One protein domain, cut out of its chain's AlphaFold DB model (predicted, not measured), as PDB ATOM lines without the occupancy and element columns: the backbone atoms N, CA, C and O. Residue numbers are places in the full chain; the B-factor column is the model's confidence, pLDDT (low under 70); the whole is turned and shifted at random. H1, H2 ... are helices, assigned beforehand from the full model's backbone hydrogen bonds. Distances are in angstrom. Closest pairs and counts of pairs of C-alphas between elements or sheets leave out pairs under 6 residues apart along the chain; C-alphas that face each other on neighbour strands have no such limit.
ATOM      1  N   MET A   9      -3.659  25.337 -25.438       90.56
ATOM      2  CA  MET A   9      -2.840  24.217 -24.984       90.56
ATOM      3  C   MET A   9      -1.367  24.608 -24.955       90.56
ATOM      4  O   MET A   9      -0.731  24.418 -23.922       90.56
ATOM      5  N   ALA A  10      -0.856  25.256 -26.005       90.69
ATOM      6  CA  ALA A  10       0.532  25.717 -26.052       90.69
ATOM      7  C   ALA A  10       0.898  26.616 -24.853       90.69
ATOM      8  O   ALA A  10       1.887  26.364 -24.163       90.69
ATOM      9  N   ARG A  11       0.054  27.607 -24.522       93.62
ATOM     10  CA  ARG A  11       0.256  28.465 -23.338       93.62
ATOM     11  C   ARG A  11       0.230  27.669 -22.036       93.62
ATOM     12  O   ARG A  11       1.067  27.891 -21.167       93.62
ATOM     13  N   LYS A  12      -0.700  26.717 -21.900       94.00
ATOM     14  CA  LYS A  12      -0.792  25.856 -20.712       94.00
ATOM     15  C   LYS A  12       0.452  24.982 -20.555       94.00
ATOM     16  O   LYS A  12       0.943  24.831 -19.442       94.00
ATOM     17  N   HIS A  13       0.971  24.420 -21.645       92.56
ATOM     18  CA  HIS A  13       2.214  23.649 -21.628       92.56
ATOM     19  C   HIS A  13       3.409  24.514 -21.233       92.56
ATOM     20  O   HIS A  13       4.138  24.126 -20.325       92.56
ATOM     21  N   LYS A  14       3.541  25.715 -21.811       92.25
ATOM     22  CA  LYS A  14       4.584  26.672 -21.422       92.25
ATOM     23  C   LYS A  14       4.525  27.002 -19.928       92.25
ATOM     24  O   LYS A  14       5.527  26.866 -19.238       92.25
ATOM     25  N   ALA A  15       3.341  27.330 -19.410       94.50
ATOM     26  CA  ALA A  15       3.162  27.652 -17.996       94.50
ATOM     27  C   ALA A  15       3.484  26.472 -17.059       94.50
ATOM     28  O   ALA A  15       4.010  26.681 -15.969       94.50
ATOM     29  N   ARG A  16       3.175  25.226 -17.454       93.75
ATOM     30  CA  ARG A  16       3.577  24.039 -16.677       93.75
ATOM     31  C   ARG A  16       5.095  23.850 -16.687       93.75
ATOM     32  O   ARG A  16       5.674  23.690 -15.621       93.75
ATOM     33  N   ALA A  17       5.725  23.952 -17.856       93.38
ATOM     34  CA  ALA A  17       7.171  23.800 -17.997       93.38
ATOM     35  C   ALA A  17       7.951  24.870 -17.213       93.38
ATOM     36  O   ALA A  17       8.971  24.575 -16.601       93.38
ATOM     37  N   GLU A  18       7.470  26.116 -17.191       92.31
ATOM     38  CA  GLU A  18       8.061  27.179 -16.367       92.31
ATOM     39  C   GLU A  18       7.967  26.856 -14.871       92.31
ATOM     40  O   GLU A  18       8.954  26.990 -14.151       92.31
ATOM     41  N   LYS A  19       6.812  26.364 -14.405       91.56
ATOM     42  CA  LYS A  19       6.632  25.948 -13.006       91.56
ATOM     43  C   LYS A  19       7.533  24.775 -12.621       91.56
ATOM     44  O   LYS A  19       8.088  24.794 -11.527       91.56
ATOM     45  N   GLU A  20       7.695  23.788 -13.498       90.75
ATOM     46  CA  GLU A  20       8.599  22.651 -13.276       90.75
ATOM     47  C   GLU A  20      10.054  23.109 -13.157       90.75
ATOM     48  O   GLU A  20      10.714  22.777 -12.176       90.75
ATOM     49  N   LYS A  21      10.521  23.982 -14.059       90.38
ATOM     50  CA  LYS A  21      11.872  24.566 -13.980       90.38
ATOM     51  C   LYS A  21      12.117  25.292 -12.659       90.38
ATOM     52  O   LYS A  21      13.171  25.127 -12.050       90.38
ATOM     53  N   VAL A  22      11.149  26.092 -12.210       86.81
ATOM     54  CA  VAL A  22      11.239  26.793 -10.920       86.81
ATOM     55  C   VAL A  22      11.250  25.797  -9.759       86.81
ATOM     56  O   VAL A  22      12.019  25.965  -8.816       86.81
ATOM     57  N   ALA A  23      10.434  24.743  -9.817       86.06
ATOM     58  CA  ALA A  23      10.425  23.704  -8.795       86.06
ATOM     59  C   ALA A  23      11.767  22.960  -8.722       86.06
ATOM     60  O   ALA A  23      12.264  22.737  -7.623       86.06
ATOM     61  N   ASP A  24      12.392  22.640  -9.854       86.00
ATOM     62  CA  ASP A  24      13.705  21.984  -9.901       86.00
ATOM     63  C   ASP A  24      14.823  22.884  -9.364       86.00
ATOM     64  O   ASP A  24      15.659  22.447  -8.568       86.00
ATOM     65  N   GLN A  25      14.794  24.174  -9.703       83.75
ATOM     66  CA  GLN A  25      15.689  25.163  -9.097       83.75
ATOM     67  C   GLN A  25      15.477  25.242  -7.581       83.75
ATOM     68  O   GLN A  25      16.430  25.202  -6.814       83.75
ATOM     69  N   ASN A  26      14.231  25.280  -7.116       84.50
ATOM     70  CA  ASN A  26      13.950  25.330  -5.686       84.50
ATOM     71  C   ASN A  26      14.343  24.038  -4.963       84.50
ATOM     72  O   ASN A  26      14.818  24.121  -3.839       84.50
ATOM     73  N   ARG A  27      14.203  22.863  -5.593       85.94
ATOM     74  CA  ARG A  27      14.667  21.574  -5.046       85.94
ATOM     75  C   ARG A  27      16.178  21.555  -4.859       85.94
ATOM     76  O   ARG A  27      16.634  21.141  -3.805       85.94
ATOM     77  N   THR A  28      16.942  22.034  -5.840       80.12
ATOM     78  CA  THR A  28      18.409  22.122  -5.715       80.12
ATOM     79  C   THR A  28      18.834  23.149  -4.666       80.12
ATOM     80  O   THR A  28      19.827  22.952  -3.974       80.12
ATOM     81  N   LEU A  29      18.060  24.225  -4.501       77.19
ATOM     82  CA  LEU A  29      18.267  25.229  -3.455       77.19
ATOM     83  C   LEU A  29      17.781  24.783  -2.065       77.19
ATOM     84  O   LEU A  29      18.146  25.400  -1.059       77.19
ATOM     85  N   HIS A  30      16.942  23.751  -1.993       77.12
ATOM     86  CA  HIS A  30      16.403  23.223  -0.750       77.12
ATOM     87  C   HIS A  30      17.459  22.350  -0.067       77.12
ATOM     88  O   HIS A  30      17.972  21.405  -0.653       77.12
ATOM     89  N   GLY A  31      17.792  22.670   1.183       75.56
ATOM     90  CA  GLY A  31      18.875  22.017   1.931       75.56
ATOM     91  C   GLY A  31      20.162  22.839   2.016       75.56
ATOM     92  O   GLY A  31      20.972  22.579   2.897       75.56
ATOM     93  N   LEU A  32      20.318  23.885   1.196       79.12
ATOM     94  CA  LEU A  32      21.381  24.874   1.388       79.12
ATOM     95  C   LEU A  32      21.074  25.758   2.597       79.12
ATOM     96  O   LEU A  32      19.987  26.339   2.731       79.12
ATOM     97  N   THR A  33      22.066  25.905   3.465       79.06
ATOM     98  CA  THR A  33      21.989  26.797   4.618       79.06
ATOM     99  C   THR A  33      21.917  28.257   4.159       79.06
ATOM    100  O   THR A  33      22.312  28.631   3.048       79.06
ATOM    101  N   LYS A  34      21.408  29.142   5.027       77.69
ATOM    102  CA  LYS A  34      21.354  30.584   4.731       77.69
ATOM    103  C   LYS A  34      22.746  31.138   4.397       77.69
ATOM    104  O   LYS A  34      22.842  31.929   3.464       77.69
ATOM    105  N   ALA A  35      23.782  30.679   5.103       80.94
ATOM    106  CA  ALA A  35      25.170  31.101   4.925       80.94
ATOM    107  C   ALA A  35      25.729  30.736   3.538       80.94
ATOM    108  O   ALA A  35      26.318  31.579   2.859       80.94
ATOM    109  N   GLU A  36      25.489  29.511   3.069       81.81
ATOM    110  CA  GLU A  36      25.946  29.058   1.748       81.81
ATOM    111  C   GLU A  36      25.247  29.818   0.623       81.81
ATOM    112  O   GLU A  36      25.884  30.267  -0.331       81.81
ATOM    113  N   ARG A  37      23.938  30.051   0.763       83.25
ATOM    114  CA  ARG A  37      23.162  30.825  -0.209       83.25
ATOM    115  C   ARG A  37      23.612  32.287  -0.272       83.25
ATOM    116  O   ARG A  37      23.686  32.848  -1.366       83.25
ATOM    117  N   THR A  38      23.938  32.904   0.866       84.56
ATOM    118  CA  THR A  38      24.493  34.268   0.900       84.56
ATOM    119  C   THR A  38      25.886  34.334   0.288       84.56
ATOM    120  O   THR A  38      26.154  35.242  -0.491       84.56
ATOM    121  N   LEU A  39      26.742  33.348   0.559       87.69
ATOM    122  CA  LEU A  39      28.087  33.281  -0.007       87.69
ATOM    123  C   LEU A  39      28.044  33.086  -1.529       87.69
ATOM    124  O   LEU A  39      28.746  33.782  -2.258       87.69
ATOM    125  N   ALA A  40      27.176  32.203  -2.029       86.81
ATOM    126  CA  ALA A  40      26.970  32.011  -3.463       86.81
ATOM    127  C   ALA A  40      26.412  33.271  -4.149       86.81
ATOM    128  O   ALA A  40      26.770  33.579  -5.284       86.81
ATOM    129  N   ARG A  41      25.536  34.025  -3.470       86.81
ATOM    130  CA  ARG A  41      25.045  35.317  -3.967       86.81
ATOM    131  C   ARG A  41      26.161  36.362  -4.027       86.81
ATOM    132  O   ARG A  41      26.348  36.943  -5.088       86.81
ATOM    133  N   ALA A  42      26.922  36.533  -2.949       90.25
ATOM    134  CA  ALA A  42      28.023  37.492  -2.886       90.25
ATOM    135  C   ALA A  42      29.107  37.200  -3.938       90.25
ATOM    136  O   ALA A  42      29.601  38.118  -4.584       90.25
ATOM    137  N   LYS A  43      29.433  35.918  -4.172       92.25
ATOM    138  CA  LYS A  43      30.353  35.511  -5.247       92.25
ATOM    139  C   LYS A  43      29.846  35.926  -6.628       92.25
ATOM    140  O   LYS A  43      30.597  36.533  -7.380       92.25
ATOM    141  N   ARG A  44      28.572  35.652  -6.933       90.75
ATOM    142  CA  ARG A  44      27.958  36.056  -8.210       90.75
ATOM    143  C   ARG A  44      27.951  37.572  -8.388       90.75
ATOM    144  O   ARG A  44      28.295  38.049  -9.458       90.75
ATOM    145  N   GLU A  45      27.587  38.322  -7.352       91.38
ATOM    146  CA  GLU A  45      27.597  39.791  -7.391       91.38
ATOM    147  C   GLU A  45      29.015  40.335  -7.619       91.38
ATOM    148  O   GLU A  45      29.204  41.206  -8.462       91.38
ATOM    149  N   HIS A  46      30.026  39.771  -6.952       92.06
ATOM    150  CA  HIS A  46      31.424  40.145  -7.164       92.06
ATOM    151  C   HIS A  46      31.917  39.810  -8.581       92.06
ATOM    152  O   HIS A  46      32.640  40.595  -9.189       92.06
ATOM    153  N   GLU A  47      31.534  38.656  -9.131       91.44
ATOM    154  CA  GLU A  47      31.856  38.285 -10.513       91.44
ATOM    155  C   GLU A  47      31.202  39.227 -11.525       91.44
ATOM    156  O   GLU A  47      31.882  39.684 -12.442       91.44
ATOM    157  N   ILE A  48      29.925  39.570 -11.336       91.31
ATOM    158  CA  ILE A  48      29.219  40.546 -12.179       91.31
ATOM    159  C   ILE A  48      29.915  41.901 -12.099       91.31
ATOM    160  O   ILE A  48      30.284  42.441 -13.135       91.31
ATOM    161  N   ALA A  49      30.181  42.404 -10.891       90.00
ATOM    162  CA  ALA A  49      30.866  43.677 -10.695       90.00
ATOM    163  C   ALA A  49      32.260  43.684 -11.341       90.00
ATOM    164  O   ALA A  49      32.657  44.669 -11.957       90.00
ATOM    165  N   ARG A  50      32.998  42.568 -11.264       90.38
ATOM    166  CA  ARG A  50      34.287  42.410 -11.949       90.38
ATOM    167  C   ARG A  50      34.124  42.452 -13.469       90.38
ATOM    168  O   ARG A  50      34.906  43.119 -14.140       90.38
ATOM    169  N   ILE A  51      33.142  41.744 -14.023       90.38
ATOM    170  CA  ILE A  51      32.865  41.752 -15.467       90.38
ATOM    171  C   ILE A  51      32.461  43.158 -15.924       90.38
ATOM    172  O   ILE A  51      32.971  43.629 -16.934       90.38
ATOM    173  N   GLU A  52      31.597  43.838 -15.174       87.19
ATOM    174  CA  GLU A  52      31.161  45.210 -15.445       87.19
ATOM    175  C   GLU A  52      32.316  46.209 -15.362       87.19
ATOM    176  O   GLU A  52      32.471  47.024 -16.265       87.19
ATOM    177  N   ALA A  53      33.191  46.100 -14.361       85.50
ATOM    178  CA  ALA A  53      34.381  46.944 -14.248       85.50
ATOM    179  C   ALA A  53      35.351  46.765 -15.431       85.50
ATOM    180  O   ALA A  53      36.076  47.689 -15.796       85.50
TER     181      ALA A  53
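AT A GLANCE: This is residues 9 to 53 of the 65 residues of the protein "Uncharacterized protein DUF4169" of Aminobacter sp. J15 (UniProt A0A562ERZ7). Two straight helices of similar length, H1 and then H2, make an open V, with the link between them at its point and the space between its arms empty. The printed part has 45 residues, with two named helices and no named strand, and its class is all helix. It is extended, with a radius of gyration of the C-alphas of 15.5 A, and only just flat, spanning 44 by 29 by 9 A.

IN THESE COORDINATES: Find C-alpha 9 at (-2.840, 24.217, -24.984); from there H1, residues 9 to 29, runs 30.2 A to C-alpha 29 at (18.267, 25.229, -3.455). After four residues, look at Lys 34, where H2, residues 34 to 53, begins; it runs 28.2 A to C-alpha 53 at (34.381, 46.944, -14.248).

HOW THE PARTS SIT: H1 and H2 are only just apart, with their closest C-alphas 8.1 A from each other. Residues 9 to 28 of H1 and 38 to 53 of H2 stand free. Within H1 and H2, every O i to N i+4 pair is within hydrogen-bond range.

THE WHOLE: The C-alphas of Met 9 and Ala 53, the two farthest apart, are 44.9 A apart. The printed part has no cut, and the link from H1 to H2 is tight. The mean pLDDT of the printed part is 87.4, and no printed residue is under 70.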